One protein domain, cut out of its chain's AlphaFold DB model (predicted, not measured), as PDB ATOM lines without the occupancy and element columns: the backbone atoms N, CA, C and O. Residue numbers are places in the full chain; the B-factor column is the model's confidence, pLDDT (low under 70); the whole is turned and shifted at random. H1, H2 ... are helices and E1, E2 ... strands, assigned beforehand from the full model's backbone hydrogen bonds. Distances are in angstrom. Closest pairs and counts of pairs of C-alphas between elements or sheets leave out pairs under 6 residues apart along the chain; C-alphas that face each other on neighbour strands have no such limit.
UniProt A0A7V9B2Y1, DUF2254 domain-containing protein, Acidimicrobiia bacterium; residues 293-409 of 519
ATOM      1  N   GLU A 293     -23.956  23.369   8.460       59.72
ATOM      2  CA  GLU A 293     -24.909  22.533   9.202       59.72
ATOM      3  C   GLU A 293     -24.738  22.641  10.731       59.72
ATOM      4  O   GLU A 293     -23.621  22.575  11.251       59.72
ATOM      5  N   PRO A 294     -25.834  22.827  11.492       63.91
ATOM      6  CA  PRO A 294     -25.780  22.866  12.947       63.91
ATOM      7  C   PRO A 294     -25.583  21.455  13.515       63.91
ATOM      8  O   PRO A 294     -26.456  20.602  13.379       63.91
ATOM      9  N   VAL A 295     -24.471  21.219  14.215       79.25
ATOM     10  CA  VAL A 295     -24.174  19.905  14.816       79.25
ATOM     11  C   VAL A 295     -25.072  19.621  16.022       79.25
ATOM     12  O   VAL A 295     -25.408  18.473  16.313       79.25
ATOM     13  N   HIS A 296     -25.510  20.665  16.725       87.62
ATOM     14  CA  HIS A 296     -26.366  20.511  17.892       87.62
ATOM     15  C   HIS A 296     -27.347  21.681  18.037       87.62
ATOM     16  O   HIS A 296     -26.951  22.842  18.003       87.62
ATOM     17  N   ILE A 297     -28.635  21.377  18.226       90.00
ATOM     18  CA  ILE A 297     -29.706  22.374  18.373       90.00
ATOM     19  C   ILE A 297     -30.217  22.368  19.810       90.00
ATOM     20  O   ILE A 297     -30.755  21.364  20.283       90.00
ATOM     21  N   VAL A 298     -30.134  23.525  20.458       91.06
ATOM     22  CA  VAL A 298     -30.766  23.777  21.752       91.06
ATOM     23  C   VAL A 298     -32.171  24.302  21.501       91.06
ATOM     24  O   VAL A 298     -32.368  25.215  20.703       91.06
ATOM     25  N   ARG A 299     -33.165  23.723  22.174       93.94
ATOM     26  CA  ARG A 299     -34.581  24.097  22.037       93.94
ATOM     27  C   ARG A 299     -35.111  24.772  23.295       93.94
ATOM     28  O   ARG A 299     -34.606  24.530  24.397       93.94
ATOM     29  N   PHE A 300     -36.149  25.585  23.123       92.38
ATOM     30  CA  PHE A 300     -36.917  26.139  24.233       92.38
ATOM     31  C   PHE A 300     -37.692  25.044  24.973       92.38
ATOM     32  O   PHE A 300     -38.346  24.217  24.345       92.38
ATOM     33  N   GLU A 301     -37.665  25.078  26.304       91.88
ATOM     34  CA  GLU A 301     -38.467  24.189  27.166       91.88
ATOM     35  C   GLU A 301     -39.839  24.765  27.514       91.88
ATOM     36  O   GLU A 301     -40.688  24.063  28.044       91.88
ATOM     37  N   ARG A 302     -40.041  26.067  27.306       90.12
ATOM     38  CA  ARG A 302     -41.276  26.767  27.665       90.12
ATOM     39  C   ARG A 302     -41.559  27.860  26.653       90.12
ATOM     40  O   ARG A 302     -40.632  28.434  26.079       90.12
ATOM     41  N   SER A 303     -42.837  28.170  26.482       91.94
ATOM     42  CA  SER A 303     -43.281  29.271  25.628       91.94
ATOM     43  C   SER A 303     -43.251  30.610  26.373       91.94
ATOM     44  O   SER A 303     -43.537  30.666  27.571       91.94
ATOM     45  N   GLY A 304     -42.936  31.699  25.672       88.62
ATOM     46  CA  GLY A 304     -42.933  33.049  26.240       88.62
ATOM     47  C   GLY A 304     -42.256  34.087  25.349       88.62
ATOM     48  O   GLY A 304     -41.646  33.761  24.335       88.62
ATOM     49  N   TRP A 305     -42.337  35.359  25.729       86.81
ATOM     50  CA  TRP A 305     -41.613  36.428  25.041       86.81
ATOM     51  C   TRP A 305     -40.144  36.415  25.444       86.81
ATOM     52  O   TRP A 305     -39.832  36.432  26.635       86.81
ATOM     53  N   VAL A 306     -39.249  36.439  24.458       87.50
ATOM     54  CA  VAL A 306     -37.821  36.666  24.689       87.50
ATOM     55  C   VAL A 306     -37.644  38.128  25.080       87.50
ATOM     56  O   VAL A 306     -37.787  39.021  24.249       87.50
ATOM     57  N   GLN A 307     -37.403  38.380  26.363       82.81
ATOM     58  CA  GLN A 307     -37.251  39.727  26.918       82.81
ATOM     59  C   GLN A 307     -35.788  40.154  26.964       82.81
ATOM     60  O   GLN A 307     -35.488  41.323  26.737       82.81
ATOM     61  N   GLN A 308     -34.895  39.215  27.294       82.62
ATOM     62  CA  GLN A 308     -33.470  39.484  27.420       82.62
ATOM     63  C   GLN A 308     -32.621  38.352  26.842       82.62
ATOM     64  O   GLN A 308     -32.972  37.179  26.976       82.62
ATOM     65  N   VAL A 309     -31.488  38.708  26.247       86.62
ATOM     66  CA  VAL A 309     -30.432  37.796  25.806       86.62
ATOM     67  C   VAL A 309     -29.119  38.282  26.417       86.62
ATOM     68  O   VAL A 309     -28.652  39.382  26.124       86.62
ATOM     69  N   ASP A 310     -28.546  37.470  27.302       84.56
ATOM     70  CA  ASP A 310     -27.266  37.736  27.954       84.56
ATOM     71  C   ASP A 310     -26.138  37.101  27.128       84.56
ATOM     72  O   ASP A 310     -25.899  35.893  27.196       84.56
ATOM     73  N   LEU A 311     -25.502  37.920  26.282       82.00
ATOM     74  CA  LEU A 311     -24.440  37.476  25.375       82.00
ATOM     75  C   LEU A 311     -23.218  36.955  26.136       82.00
ATOM     76  O   LEU A 311     -22.660  35.937  25.740       82.00
ATOM     77  N   ASP A 312     -22.842  37.591  27.245       80.50
ATOM     78  CA  ASP A 312     -21.685  37.170  28.036       80.50
ATOM     79  C   ASP A 312     -21.914  35.768  28.610       80.50
ATOM     80  O   ASP A 312     -21.079  34.878  28.452       80.50
ATOM     81  N   LYS A 313     -23.103  35.511  29.166       80.94
ATOM     82  CA  LYS A 313     -23.461  34.165  29.635       80.94
ATOM     83  C   LYS A 313     -23.556  33.129  28.531       80.94
ATOM     84  O   LYS A 313     -23.202  31.972  28.765       80.94
ATOM     85  N   LEU A 314     -24.079  33.507  27.366       85.69
ATOM     86  CA  LEU A 314     -24.122  32.612  26.210       85.69
ATOM     87  C   LEU A 314     -22.712  32.130  25.863       85.69
ATOM     88  O   LEU A 314     -22.530  30.945  25.600       85.69
ATOM     89  N   LEU A 315     -21.725  33.024  25.931       84.12
ATOM     90  CA  LEU A 315     -20.327  32.715  25.640       84.12
ATOM     91  C   LEU A 315     -19.646  31.934  26.760       84.12
ATOM     92  O   LEU A 315     -18.880  31.024  26.475       84.12
ATOM     93  N   GLU A 316     -19.955  32.229  28.022       84.00
ATOM     94  CA  GLU A 316     -19.452  31.453  29.164       84.00
ATOM     95  C   GLU A 316     -19.965  30.005  29.177       84.00
ATOM     96  O   GLU A 316     -19.294  29.112  29.703       84.00
ATOM     97  N   CYS A 317     -21.172  29.777  28.652       84.56
ATOM     98  CA  CYS A 317     -21.793  28.455  28.594       84.56
ATOM     99  C   CYS A 317     -21.459  27.691  27.311       84.56
ATOM    100  O   CYS A 317     -21.622  26.474  27.293       84.56
ATOM    101  N   ALA A 318     -21.039  28.374  26.245       83.94
ATOM    102  CA  ALA A 318     -20.664  27.727  24.999       83.94
ATOM    103  C   ALA A 318     -19.339  26.954  25.161       83.94
ATOM    104  O   ALA A 318     -18.439  27.431  25.857       83.94
ATOM    105  N   PRO A 319     -19.194  25.773  24.530       81.19
ATOM    106  CA  PRO A 319     -17.913  25.080  24.500       81.19
ATOM    107  C   PRO A 319     -16.854  25.919  23.775       81.19
ATOM    108  O   PRO A 319     -17.171  26.741  22.909       81.19
ATOM    109  N   ASP A 320     -15.588  25.692  24.116       80.50
ATOM    110  CA  ASP A 320     -14.483  26.403  23.478       80.50
ATOM    111  C   ASP A 320     -14.445  26.089  21.972       80.50
ATOM    112  O   ASP A 320     -14.856  25.015  21.532       80.50
ATOM    113  N   ASP A 321     -14.002  27.064  21.175       80.75
ATOM    114  CA  ASP A 321     -13.902  26.964  19.708       80.75
ATOM    115  C   ASP A 321     -15.228  26.621  18.985       80.75
ATOM    116  O   ASP A 321     -15.249  26.214  17.823       80.75
ATOM    117  N   THR A 322     -16.369  26.814  19.660       82.44
ATOM    118  CA  THR A 322     -17.707  26.579  19.105       82.44
ATOM    119  C   THR A 322     -18.341  27.874  18.610       82.44
ATOM    120  O   THR A 322     -18.378  28.885  19.311       82.44
ATOM    121  N   LEU A 323     -18.926  27.837  17.413       82.94
ATOM    122  CA  LEU A 323     -19.779  28.903  16.901       82.94
ATOM    123  C   LEU A 323     -21.209  28.698  17.406       82.94
ATOM    124  O   LEU A 323     -21.828  27.661  17.157       82.94
ATOM    125  N   VAL A 324     -21.743  29.713  18.087       84.56
ATOM    126  CA  VAL A 324     -23.142  29.763  18.524       84.56
ATOM    127  C   VAL A 324     -23.940  30.615  17.544       84.56
ATOM    128  O   VAL A 324     -23.740  31.825  17.450       84.56
ATOM    129  N   ARG A 325     -24.887  30.005  16.830       86.62
ATOM    130  CA  ARG A 325     -25.876  30.724  16.020       86.62
ATOM    131  C   ARG A 325     -27.153  30.895  16.830       86.62
ATOM    132  O   ARG A 325     -27.865  29.922  17.066       86.62
ATOM    133  N   LEU A 326     -27.462  32.121  17.243       88.31
ATOM    134  CA  LEU A 326     -28.769  32.421  17.824       88.31
ATOM    135  C   LEU A 326     -29.844  32.414  16.739       88.31
ATOM    136  O   LEU A 326     -29.791  33.199  15.795       88.31
ATOM    137  N   ASP A 327     -30.854  31.569  16.927       86.50
ATOM    138  CA  ASP A 327     -32.037  31.524  16.069       86.50
ATOM    139  C   ASP A 327     -33.173  32.390  16.657       86.50
ATOM    140  O   ASP A 327     -34.291  32.407  16.146       86.50
ATOM    141  N   THR A 328     -32.914  33.143  17.732       85.88
ATOM    142  CA  THR A 328     -33.876  34.038  18.387       85.88
ATOM    143  C   THR A 328     -33.287  35.422  18.660       85.88
ATOM    144  O   THR A 328     -32.076  35.615  18.613       85.88
ATOM    145  N   PHE A 329     -34.150  36.388  18.962       83.31
ATOM    146  CA  PHE A 329     -33.777  37.753  19.328       83.31
ATOM    147  C   PHE A 329     -34.800  38.338  20.319       83.31
ATOM    148  O   PHE A 329     -35.951  37.876  20.341       83.31
ATOM    149  N   PRO A 330     -34.416  39.334  21.142       83.44
ATOM    150  CA  PRO A 330     -35.356  40.042  22.008       83.44
ATOM    151  C   PRO A 330     -36.574  40.561  21.233       83.44
ATOM    152  O   PRO A 330     -36.440  41.131  20.154       83.44
ATOM    153  N   GLY A 331     -37.775  40.334  21.759       79.81
ATOM    154  CA  GLY A 331     -39.031  40.681  21.093       79.81
ATOM    155  C   GLY A 331     -39.659  39.565  20.259       79.81
ATOM    156  O   GLY A 331     -40.817  39.697  19.860       79.81
ATOM    157  N   ARG A 332     -38.959  38.447  20.021       85.88
ATOM    158  CA  ARG A 332     -39.544  37.247  19.400       85.88
ATOM    159  C   ARG A 332     -40.335  36.438  20.434       85.88
ATOM    160  O   ARG A 332     -39.922  36.314  21.587       85.88
ATOM    161  N   TYR A 333     -41.468  35.867  20.026       88.12
ATOM    162  CA  TYR A 333     -42.186  34.894  20.853       88.12
ATOM    163  C   TYR A 333     -41.553  33.510  20.680       88.12
ATOM    164  O   TYR A 333     -41.537  32.965  19.575       88.12
ATOM    165  N   ALA A 334     -41.006  32.967  21.763       91.12
ATOM    166  CA  ALA A 334     -40.481  31.615  21.827       91.12
ATOM    167  C   ALA A 334     -41.632  30.630  22.038       91.12
ATOM    168  O   ALA A 334     -42.471  30.817  22.922       91.12
ATOM    169  N   VAL A 335     -41.653  29.573  21.233       93.44
ATOM    170  CA  VAL A 335     -42.591  28.458  21.383       93.44
ATOM    171  C   VAL A 335     -41.814  27.259  21.901       93.44
ATOM    172  O   VAL A 335     -40.700  26.986  21.448       93.44
ATOM    173  N   GLU A 336     -42.384  26.543  22.857       92.88
ATOM    174  CA  GLU A 336     -41.811  25.300  23.366       92.88
ATOM    175  C   GLU A 336     -41.445  24.337  22.220       92.88
ATOM    176  O   GLU A 336     -42.172  24.198  21.236       92.88
ATOM    177  N   GLY A 337     -40.262  23.730  22.305       89.56
ATOM    178  CA  GLY A 337     -39.723  22.834  21.284       89.56
ATOM    179  C   GLY A 337     -39.118  23.523  20.057       89.56
ATOM    180  O   GLY A 337     -38.467  22.851  19.255       89.56
ATOM    181  N   THR A 338     -39.249  24.842  19.888       91.88
ATOM    182  CA  THR A 338     -38.590  25.563  18.778       91.88
ATOM    183  C   THR A 338     -37.100  25.807  19.053       91.88
ATOM    184  O   THR A 338     -36.690  25.832  20.218       91.88
ATOM    185  N   PRO A 339     -36.258  25.933  18.006       90.38
ATOM    186  CA  PRO A 339     -34.829  26.180  18.179       90.38
ATOM    187  C   PRO A 339     -34.566  27.533  18.852       90.38
ATOM    188  O   PRO A 339     -35.105  28.564  18.449       90.38
ATOM    189  N   LEU A 340     -33.719  27.502  19.879       91.06
ATOM    190  CA  LEU A 340     -33.191  28.656  20.603       91.06
ATOM    191  C   LEU A 340     -31.882  29.115  19.956       91.06
ATOM    192  O   LEU A 340     -31.748  30.268  19.540       91.06
ATOM    193  N   CYS A 341     -30.926  28.195  19.857       89.94
ATOM    194  CA  CYS A 341     -29.654  28.399  19.181       89.94
ATOM    195  C   CYS A 341     -29.113  27.075  18.643       89.94
ATOM    196  O   CYS A 341     -29.474  25.992  19.115       89.94
ATOM    197  N   ALA A 342     -28.197  27.182  17.692       89.12
ATOM    198  CA  ALA A 342     -27.425  26.077  17.165       89.12
ATOM    199  C   ALA A 342     -25.941  26.221  17.517       89.12
ATOM    200  O   ALA A 342     -25.399  27.326  17.504       89.12
ATOM    201  N   LEU A 343     -25.294  25.096  17.800       88.88
ATOM    202  CA  LEU A 343     -23.862  24.980  18.053       88.88
ATOM    203  C   LEU A 343     -23.189  24.282  16.866       88.88
ATOM    204  O   LEU A 343     -23.722  23.298  16.342       88.88
ATOM    205  N   SER A 344     -22.019  24.774  16.457       84.50
ATOM    206  CA  SER A 344     -21.207  24.142  15.405       84.50
ATOM    207  C   SER A 344     -20.459  22.895  15.870       84.50
ATOM    208  O   SER A 344     -19.971  22.146  15.035       84.50
ATOM    209  N   LEU A 345     -20.347  22.678  17.181       82.62
ATOM    210  CA  LEU A 345     -19.707  21.513  17.783       82.62
ATOM    211  C   LEU A 345     -20.641  20.899  18.835       82.62
ATOM    212  O   LEU A 345     -21.426  21.624  19.461       82.62
ATOM    213  N   PRO A 346     -20.591  19.573  19.033       82.19
ATOM    214  CA  PRO A 346     -21.364  18.929  20.078       82.19
ATOM    215  C   PRO A 346     -20.742  19.261  21.446       82.19
ATOM    216  O   PRO A 346     -19.527  19.143  21.610       82.19
ATOM    217  N   PRO A 347     -21.543  19.668  22.441       84.25
ATOM    218  CA  PRO A 347     -21.027  19.931  23.779       84.25
ATOM    219  C   PRO A 347     -20.625  18.633  24.490       84.25
ATOM    220  O   PRO A 347     -21.354  17.645  24.422       84.25
ATOM    221  N   GLU A 348     -19.519  18.662  25.240       82.19
ATOM    222  CA  GLU A 348     -19.064  17.521  26.055       82.19
ATOM    223  C   GLU A 348     -20.100  17.133  27.122       82.19
ATOM    224  O   GLU A 348     -20.458  15.964  27.261       82.19
ATOM    225  N   ASN A 349     -20.645  18.122  27.840       87.12
ATOM    226  CA  ASN A 349     -21.751  17.935  28.778       87.12
ATOM    227  C   ASN A 349     -23.027  18.587  28.234       87.12
ATOM    228  O   ASN A 349     -23.308  19.766  28.481       87.12
ATOM    229  N   ARG A 350     -23.805  17.800  27.484       86.06
ATOM    230  CA  ARG A 350     -25.024  18.252  26.805       86.06
ATOM    231  C   ARG A 350     -26.017  18.927  27.746       86.06
ATOM    232  O   ARG A 350     -26.445  20.045  27.484       86.06
ATOM    233  N   GLU A 351     -26.373  18.268  28.841       87.19
ATOM    234  CA  GLU A 351     -27.438  18.747  29.723       87.19
ATOM    235  C   GLU A 351     -27.045  20.040  30.450       87.19
ATOM    236  O   GLU A 351     -27.838  20.980  30.534       87.19
ATOM    237  N   GLN A 352     -25.803  20.127  30.934       87.38
ATOM    238  CA  GLN A 352     -25.307  21.330  31.603       87.38
ATOM    239  C   GLN A 352     -25.212  22.521  30.641       87.38
ATOM    240  O   GLN A 352     -25.622  23.628  30.995       87.38
ATOM    241  N   THR A 353     -24.726  22.282  29.420       88.25
ATOM    242  CA  THR A 353     -24.601  23.307  28.374       88.25
ATOM    243  C   THR A 353     -25.976  23.817  27.950       88.25
ATOM    244  O   THR A 353     -26.211  25.025  27.952       88.25
ATOM    245  N   GLU A 354     -26.922  22.917  27.657       90.44
ATOM    246  CA  GLU A 354     -28.291  23.290  27.283       90.44
ATOM    247  C   GLU A 354     -28.969  24.118  28.386       90.44
ATOM    248  O   GLU A 354     -29.565  25.158  28.096       90.44
ATOM    249  N   ARG A 355     -28.836  23.713  29.657       88.00
ATOM    250  CA  ARG A 355     -29.367  24.479  30.798       88.00
ATOM    251  C   ARG A 355     -28.716  25.858  30.914       88.00
ATOM    252  O   ARG A 355     -29.421  26.835  31.159       88.00
ATOM    253  N   GLY A 356     -27.399  25.956  30.735       87.19
ATOM    254  CA  GLY A 356     -26.667  27.227  30.749       87.19
ATOM    255  C   GLY A 356     -27.144  28.186  29.656       87.19
ATOM    256  O   GLY A 356     -27.524  29.319  29.949       87.19
ATOM    257  N   LEU A 357     -27.229  27.697  28.416       89.31
ATOM    258  CA  LEU A 357     -27.690  28.467  27.257       89.31
ATOM    259  C   LEU A 357     -29.156  28.905  27.396       89.31
ATOM    260  O   LEU A 357     -29.488  30.048  27.085       89.31
ATOM    261  N   ARG A 358     -30.032  28.044  27.934       90.69
ATOM    262  CA  ARG A 358     -31.421  28.416  28.262       90.69
ATOM    263  C   ARG A 358     -31.478  29.508  29.333       90.69
ATOM    264  O   ARG A 358     -32.240  30.455  29.183       90.69
ATOM    265  N   ASN A 359     -30.657  29.412  30.383       88.00
ATOM    266  CA  ASN A 359     -30.604  30.402  31.468       88.00
ATOM    267  C   ASN A 359     -30.019  31.757  31.042       88.00
ATOM    268  O   ASN A 359     -30.248  32.759  31.723       88.00
ATOM    269  N   ALA A 360     -29.278  31.801  29.936       87.69
ATOM    270  CA  ALA A 360     -28.813  33.045  29.337       87.69
ATOM    271  C   ALA A 360     -29.935  33.813  28.608       87.69
ATOM    272  O   ALA A 360     -29.771  34.994  28.300       87.69
ATOM    273  N   ILE A 361     -31.092  33.178  28.372       88.56
ATOM    274  CA  ILE A 361     -32.269  33.815  27.778       88.56
ATOM    275  C   ILE A 361     -33.348  34.066  28.834       88.56
ATOM    276  O   ILE A 361     -33.895  33.153  29.453       88.56
ATOM    277  N   GLY A 362     -33.707  35.336  29.002       87.44
ATOM    278  CA  GLY A 362     -34.823  35.758  29.840       87.44
ATOM    279  C   GLY A 362     -36.150  35.643  29.095       87.44
ATOM    280  O   GLY A 362     -36.421  36.441  28.195       87.44
ATOM    281  N   LEU A 363     -36.992  34.686  29.491       87.62
ATOM    282  CA  LEU A 363     -38.377  34.570  29.023       87.62
ATOM    283  C   LEU A 363     -39.354  35.245  29.994       87.62
ATOM    284  O   LEU A 363     -39.222  35.123  31.214       87.62
ATOM    285  N   GLY A 364     -40.389  35.889  29.458       81.81
ATOM    286  CA  GLY A 364     -41.479  36.444  30.259       81.81
ATOM    287  C   GLY A 364     -42.854  36.345  29.601       81.81
ATOM    288  O   GLY A 364     -42.988  36.019  28.424       81.81
ATOM    289  N   GLY A 365     -43.901  36.612  30.388       79.69
ATOM    290  CA  GLY A 365     -45.298  36.507  29.938       79.69
ATOM    291  C   GLY A 365     -45.756  37.647  29.022       79.69
ATOM    292  O   GLY A 365     -46.766  37.519  28.339       79.69
ATOM    293  N   THR A 366     -45.009  38.749  28.970       73.50
ATOM    294  CA  THR A 366     -45.304  39.929  28.147       73.50
ATOM    295  C   THR A 366     -44.047  40.415  27.430       73.50
ATOM    296  O   THR A 366     -42.930  40.192  27.896       73.50
ATOM    297  N   ARG A 367     -44.211  41.084  26.288       79.00
ATOM    298  CA  ARG A 367     -43.105  41.724  25.561       79.00
ATOM    299  C   ARG A 367     -42.661  42.996  26.297       79.00
ATOM    300  O   ARG A 367     -43.514  43.742  26.772       79.00
ATOM    301  N   THR A 368     -41.357  43.245  26.400       70.19
ATOM    302  CA  THR A 368     -40.781  44.404  27.109       70.19
ATOM    303  C   THR A 368     -39.872  45.214  26.182       70.19
ATOM    304  O   THR A 368     -39.321  44.670  25.236       70.19
ATOM    305  N   MET A 369     -39.691  46.509  26.472       67.25
ATOM    306  CA  MET A 369     -38.785  47.420  25.735       67.25
ATOM    307  C   MET A 369     -37.290  47.161  25.972       67.25
ATOM    308  O   MET A 369     -36.451  47.669  25.243       67.25
ATOM    309  N   GLN A 370     -36.945  46.420  27.027       64.44
ATOM    310  CA  GLN A 370     -35.636  46.489  27.687       64.44
ATOM    311  C   GLN A 370     -34.437  46.126  26.793       64.44
ATOM    312  O   GLN A 370     -33.334  46.605  27.036       64.44
ATOM    313  N   GLN A 371     -34.648  45.275  25.788       67.50
ATOM    314  CA  GLN A 371     -33.684  44.982  24.720       67.50
ATOM    315  C   GLN A 371     -34.373  44.918  23.347       67.50
ATOM    316  O   GLN A 371     -33.864  44.301  22.420       67.50
ATOM    317  N   ASP A 372     -35.557  45.519  23.214       71.38
ATOM    318  CA  ASP A 372     -36.362  45.446  21.999       71.38
ATOM    319  C   ASP A 372     -36.815  46.833  21.560       71.38
ATOM    320  O   ASP A 372     -37.925  47.299  21.826       71.38
ATOM    321  N   VAL A 373     -35.926  47.468  20.813       70.06
ATOM    322  CA  VAL A 373     -36.134  48.764  20.170       70.06
ATOM    323  C   VAL A 373     -37.363  48.771  19.261       70.06
ATOM    324  O   VAL A 373     -38.082  49.768  19.172       70.06
ATOM    325  N   SER A 374     -37.632  47.652  18.581       71.06
ATOM    326  CA  SER A 374     -38.742  47.562  17.633       71.06
ATOM    327  C   SER A 374     -40.098  47.669  18.330       71.06
ATOM    328  O   SER A 374     -41.066  48.131  17.724       71.06
ATOM    329  N   TYR A 375     -40.168  47.303  19.614       70.62
ATOM    330  CA  TYR A 375     -41.364  47.483  20.426       70.62
ATOM    331  C   TYR A 375     -41.676  48.969  20.670       70.62
ATOM    332  O   TYR A 375     -42.847  49.338  20.620       70.62
ATOM    333  N   GLY A 376     -40.656  49.826  20.816       69.06
ATOM    334  CA  GLY A 376     -40.779  51.291  20.923       69.06
ATOM    335  C   GLY A 376     -41.461  51.899  19.711       69.06
ATOM    336  O   GLY A 376     -42.522  52.513  19.812       69.06
ATOM    337  N   LEU A 377     -40.908  51.611  18.535       75.62
ATOM    338  CA  LEU A 377     -41.467  52.051  17.257       75.62
ATOM    339  C   LEU A 377     -42.880  51.498  17.024       75.62
ATOM    340  O   LEU A 377     -43.746  52.197  16.501       75.62
ATOM    341  N   ARG A 378     -43.138  50.251  17.440       79.62
ATOM    342  CA  ARG A 378     -44.472  49.647  17.360       79.62
ATOM    343  C   ARG A 378     -45.482  50.395  18.233       79.62
ATOM    344  O   ARG A 378     -46.606  50.588  17.789       79.62
ATOM    345  N   GLN A 379     -45.099  50.810  19.442       75.31
ATOM    346  CA  GLN A 379     -45.977  51.589  20.316       75.31
ATOM    347  C   GLN A 379     -46.327  52.948  19.702       75.31
ATOM    348  O   GLN A 379     -47.504  53.300  19.702       75.31
ATOM    349  N   LEU A 380     -45.355  53.656  19.114       77.19
ATOM    350  CA  LEU A 380     -45.600  54.914  18.392       77.19
ATOM    351  C   LEU A 380     -46.568  54.712  17.214       77.19
ATOM    352  O   LEU A 380     -47.544  55.446  17.072       77.19
ATOM    353  N   ALA A 381     -46.362  53.659  16.419       84.06
ATOM    354  CA  ALA A 381     -47.260  53.318  15.317       84.06
ATOM    355  C   ALA A 381     -48.683  52.976  15.796       84.06
ATOM    356  O   ALA A 381     -49.660  53.390  15.174       84.06
ATOM    357  N   ASP A 382     -48.821  52.246  16.907       81.88
ATOM    358  CA  ASP A 382     -50.132  51.918  17.472       81.88
ATOM    359  C   ASP A 382     -50.861  53.171  17.992       81.88
ATOM    360  O   ASP A 382     -52.082  53.253  17.859       81.88
ATOM    361  N   VAL A 383     -50.137  54.141  18.571       78.19
ATOM    362  CA  VAL A 383     -50.701  55.440  18.981       78.19
ATOM    363  C   VAL A 383     -51.206  56.202  17.760       78.19
ATOM    364  O   VAL A 383     -52.364  56.610  17.753       78.19
ATOM    365  N   ALA A 384     -50.401  56.306  16.697       83.75
ATOM    366  CA  ALA A 384     -50.805  56.982  15.464       83.75
ATOM    367  C   ALA A 384     -52.045  56.334  14.819       83.75
ATOM    368  O   ALA A 384     -52.998  57.022  14.456       83.75
ATOM    369  N   LEU A 385     -52.080  54.999  14.730       85.94
ATOM    370  CA  LEU A 385     -53.225  54.266  14.178       85.94
ATOM    371  C   LEU A 385     -54.491  54.426  15.028       85.94
ATOM    372  O   LEU A 385     -55.588  54.536  14.483       85.94
ATOM    373  N   LYS A 386     -54.358  54.437  16.360       81.50
ATOM    374  CA  LYS A 386     -55.491  54.633  17.271       81.50
ATOM    375  C   LYS A 386     -56.017  56.069  17.203       81.50
ATOM    376  O   LYS A 386     -57.232  56.252  17.150       81.50
ATOM    377  N   ALA A 387     -55.128  57.056  17.135       83.00
ATOM    378  CA  ALA A 387     -55.489  58.461  16.977       83.00
ATOM    379  C   ALA A 387     -56.282  58.700  15.676       83.00
ATOM    380  O   ALA A 387     -57.296  59.389  15.695       83.00
ATOM    381  N   LEU A 388     -55.921  58.022  14.580       86.31
ATOM    382  CA  LEU A 388     -56.650  58.064  13.302       86.31
ATOM    383  C   LEU A 388     -57.921  57.194  13.254       86.31
ATOM    384  O   LEU A 388     -58.605  57.158  12.231       86.31
ATOM    385  N   SER A 389     -58.245  56.457  14.320       87.69
ATOM    386  CA  SER A 389     -59.427  55.594  14.319       87.69
ATOM    387  C   SER A 389     -60.725  56.416  14.296       87.69
ATOM    388  O   SER A 389     -60.766  57.495  14.892       87.69
ATOM    389  N   PRO A 390     -61.821  55.901  13.701       78.50
ATOM    390  CA  PRO A 390     -63.086  56.638  13.588       78.50
ATOM    391  C   PRO A 390     -63.685  57.102  14.924       78.50
ATOM    392  O   PRO A 390     -64.491  58.023  14.941       78.50
ATOM    393  N   GLY A 391     -63.317  56.452  16.035       77.06
ATOM    394  CA  GLY A 391     -63.805  56.786  17.374       77.06
ATOM    395  C   GLY A 391     -63.014  57.877  18.102       77.06
ATOM    396  O   GLY A 391     -63.536  58.427  19.065       77.06
ATOM    397  N   ILE A 392     -61.782  58.179  17.673       83.00
ATOM    398  CA  ILE A 392     -60.931  59.225  18.271       83.00
ATOM    399  C   ILE A 392     -60.763  60.391  17.294       83.00
ATOM    400  O   ILE A 392     -61.099  61.519  17.637       83.00
ATOM    401  N   ASN A 393     -60.308  60.101  16.069       83.81
ATOM    402  CA  ASN A 393     -60.103  61.061  14.983       83.81
ATOM    403  C   ASN A 393     -59.288  62.306  15.389       83.81
ATOM    404  O   ASN A 393     -59.705  63.444  15.164       83.81
ATOM    405  N   ASP A 394     -58.115  62.080  15.978       83.19
ATOM    406  CA  ASP A 394     -57.160  63.118  16.363       83.19
ATOM    407  C   ASP A 394     -55.907  63.079  15.462       83.19
ATOM    408  O   ASP A 394     -54.943  62.356  15.742       83.19
ATOM    409  N   PRO A 395     -55.891  63.837  14.351       84.56
ATOM    410  CA  PRO A 395     -54.757  63.853  13.434       84.56
ATOM    411  C   PRO A 395     -53.508  64.527  14.020       84.56
ATOM    412  O   PRO A 395     -52.413  64.259  13.527       84.56
ATOM    413  N   THR A 396     -53.638  65.368  15.054       78.44
ATOM    414  CA  THR A 396     -52.498  66.073  15.668       78.44
ATOM    415  C   THR A 396     -51.642  65.087  16.453       78.44
ATOM    416  O   THR A 396     -50.457  64.941  16.166       78.44
ATOM    417  N   THR A 397     -52.267  64.289  17.325       74.06
ATOM    418  CA  THR A 397     -51.590  63.198  18.049       74.06
ATOM    419  C   THR A 397     -50.944  62.187  17.096       74.06
ATOM    420  O   THR A 397     -49.863  61.658  17.367       74.06
ATOM    421  N   ALA A 398     -51.579  61.915  15.949       83.19
ATOM    422  CA  ALA A 398     -51.001  61.044  14.930       83.19
ATOM    423  C   ALA A 398     -49.739  61.644  14.286       83.19
ATOM    424  O   ALA A 398     -48.777  60.912  14.048       83.19
ATOM    425  N   GLN A 399     -49.723  62.954  14.015       83.88
ATOM    426  CA  GLN A 399     -48.542  63.652  13.499       83.88
ATOM    427  C   GLN A 399     -47.400  63.659  14.516       83.88
ATOM    428  O   GLN A 399     -46.275  63.322  14.145       83.88
ATOM    429  N   ASP A 400     -47.684  63.951  15.785       76.50
ATOM    430  CA  ASP A 400     -46.674  63.975  16.849       76.50
ATOM    431  C   ASP A 400     -45.987  62.610  17.001       76.50
ATOM    432  O   ASP A 400     -44.757  62.516  16.950       76.50
ATOM    433  N   ALA A 401     -46.771  61.526  17.036       78.94
ATOM    434  CA  ALA A 401     -46.236  60.167  17.094       78.94
ATOM    435  C   ALA A 401     -45.348  59.813  15.882       78.94
ATOM    436  O   ALA A 401     -44.368  59.078  16.027       78.94
ATOM    437  N   ILE A 402     -45.661  60.328  14.685       80.81
ATOM    438  CA  ILE A 402     -44.830  60.152  13.480       80.81
ATOM    439  C   ILE A 402     -43.542  60.978  13.577       80.81
ATOM    440  O   ILE A 402     -42.475  60.501  13.171       80.81
ATOM    441  N   PHE A 403     -43.605  62.193  14.126       78.31
ATOM    442  CA  PHE A 403     -42.424  63.033  14.303       78.31
ATOM    443  C   PHE A 403     -41.428  62.426  15.293       78.31
ATOM    444  O   PHE A 403     -40.246  62.399  14.966       78.31
ATOM    445  N   GLN A 404     -41.863  61.818  16.401       70.88
ATOM    446  CA  GLN A 404     -40.950  61.107  17.317       70.88
ATOM    447  C   GLN A 404     -40.278  59.864  16.721       70.88
ATOM    448  O   GLN A 404     -39.218  59.451  17.189       70.88
ATOM    449  N   VAL A 405     -40.839  59.257  15.669       69.56
ATOM    450  CA  VAL A 405     -40.142  58.188  14.924       69.56
ATOM    451  C   VAL A 405     -38.968  58.751  14.113       69.56
ATOM    452  O   VAL A 405     -38.010  58.031  13.819       69.56
ATOM    453  N   THR A 406     -39.022  60.033  13.746       62.91
ATOM    454  CA  THR A 406     -37.995  60.703  12.947       62.91
ATOM    455  C   THR A 406     -37.093  61.511  13.875       62.91
ATOM    456  O   THR A 406     -37.446  62.628  14.247       62.91
ATOM    457  N   PRO A 407     -35.908  61.006  14.255       54.66
ATOM    458  CA  PRO A 407     -35.090  61.721  15.218       54.66
ATOM    459  C   PRO A 407     -34.675  63.088  14.638       54.66
ATOM    460  O   PRO A 407     -34.360  63.173  13.443       54.66
ATOM    461  N   PRO A 408     -34.636  64.160  15.452       49.72
ATOM    462  CA  PRO A 408     -34.384  65.515  14.973       49.72
ATOM    463  C   PRO A 408     -33.065  65.601  14.198       49.72
ATOM    464  O   PRO A 408     -32.069  64.947  14.547       49.72
ATOM    465  N   SER A 409     -33.054  66.410  13.131       41.03
ATOM    466  CA  SER A 409     -31.891  66.613  12.263       41.03
ATOM    467  C   SER A 409     -30.709  67.138  13.087       41.03
ATOM    468  O   SER A 409     -30.637  68.319  13.416       41.03
TER     469      SER A 409
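This is residues 293 to 409 of the 519 residues of the protein "DUF2254 domain-containing protein" of Acidimicrobiia bacterium (UniProt A0A7V9B2Y1). A small mixed head is joined by a link to a helical hairpin, H3 and H4, which reaches away from it as an arm and makes much of the length. In the head, H2 packs on one face of a three-stranded sheet, H1 runs beside H2, and the two-stranded ribbon E2 and E5 lies between these parts and the arm. The printed part has 117 residues, with four named helices and five named strands in the order E1 E2 H1 E3 E4 H2 E5 H3 H4, of mixed class. The sheets, E1 - E4 - E3 and E2 - E5, are antiparallel. The whole is loose, with a radius of gyration of the C-alphas of 19.3 A, and elongated, spanning 60 by 33 by 23 A.

E1, residues 296 to 299, is an edge strand antiparallel to E4, residues 339 to 343, with N 298 and O 341 2.9 A apart. E4 forms a hairpin with E3, residues 324 to 326, where N 325 and O 342 are 2.8 A apart. H2, residues 350 to 359, is on this sheet at a height of 9.6 A, over E1 and E4, in two layers, a helix on one face of a sheet. It runs slantwise to the strands, at 43 degrees to E1 on the local plane. H1, residues 311 to 317, touches H2, the closest C-alphas being those of Cys 317 and Gly 356, 5.5 A apart; the tilt is shallow, 20 degrees, and they run opposite ways. E2, residues 304 to 309, is antiparallel to E5, residues 361 to 364, with N 307 and O 362 2.8 A apart. Residues 304 to 305 of E2 also pair antiparallel with residues 333 to 334. H3, residues 373 to 387, and H4, residues 395 to 405, form a helical hairpin: they touch, closest at the C-alphas of Ala 384 and Ala 398, 4.1 A apart, at a shallow tilt of 11 degrees, opposite ways. Both are apart from H1 and H2. Every O i to N i+4 pair is within hydrogen-bond range in H1, H2 and H3, and 6 of 7 are in H4.

E1 begins at C-alpha 296, (-26.366, 20.511, 17.892). E2 is 13.4 A long, E4 11.0 A, H2 14.2 A and H3 21.9 A. H4, 15.7 A long, ends at C-alpha 405, (-40.142, 58.188, 14.924).

The two C-alphas farthest apart, those of Glu 348 and Asn 393, are 60.8 A apart. The printed part has no cut, and the link from E3 to E4 is long, 12 residues. The mean pLDDT of the printed part is 81.8; residues 293 to 294, 369 to 371, 376 and 405 to 409 are under 70.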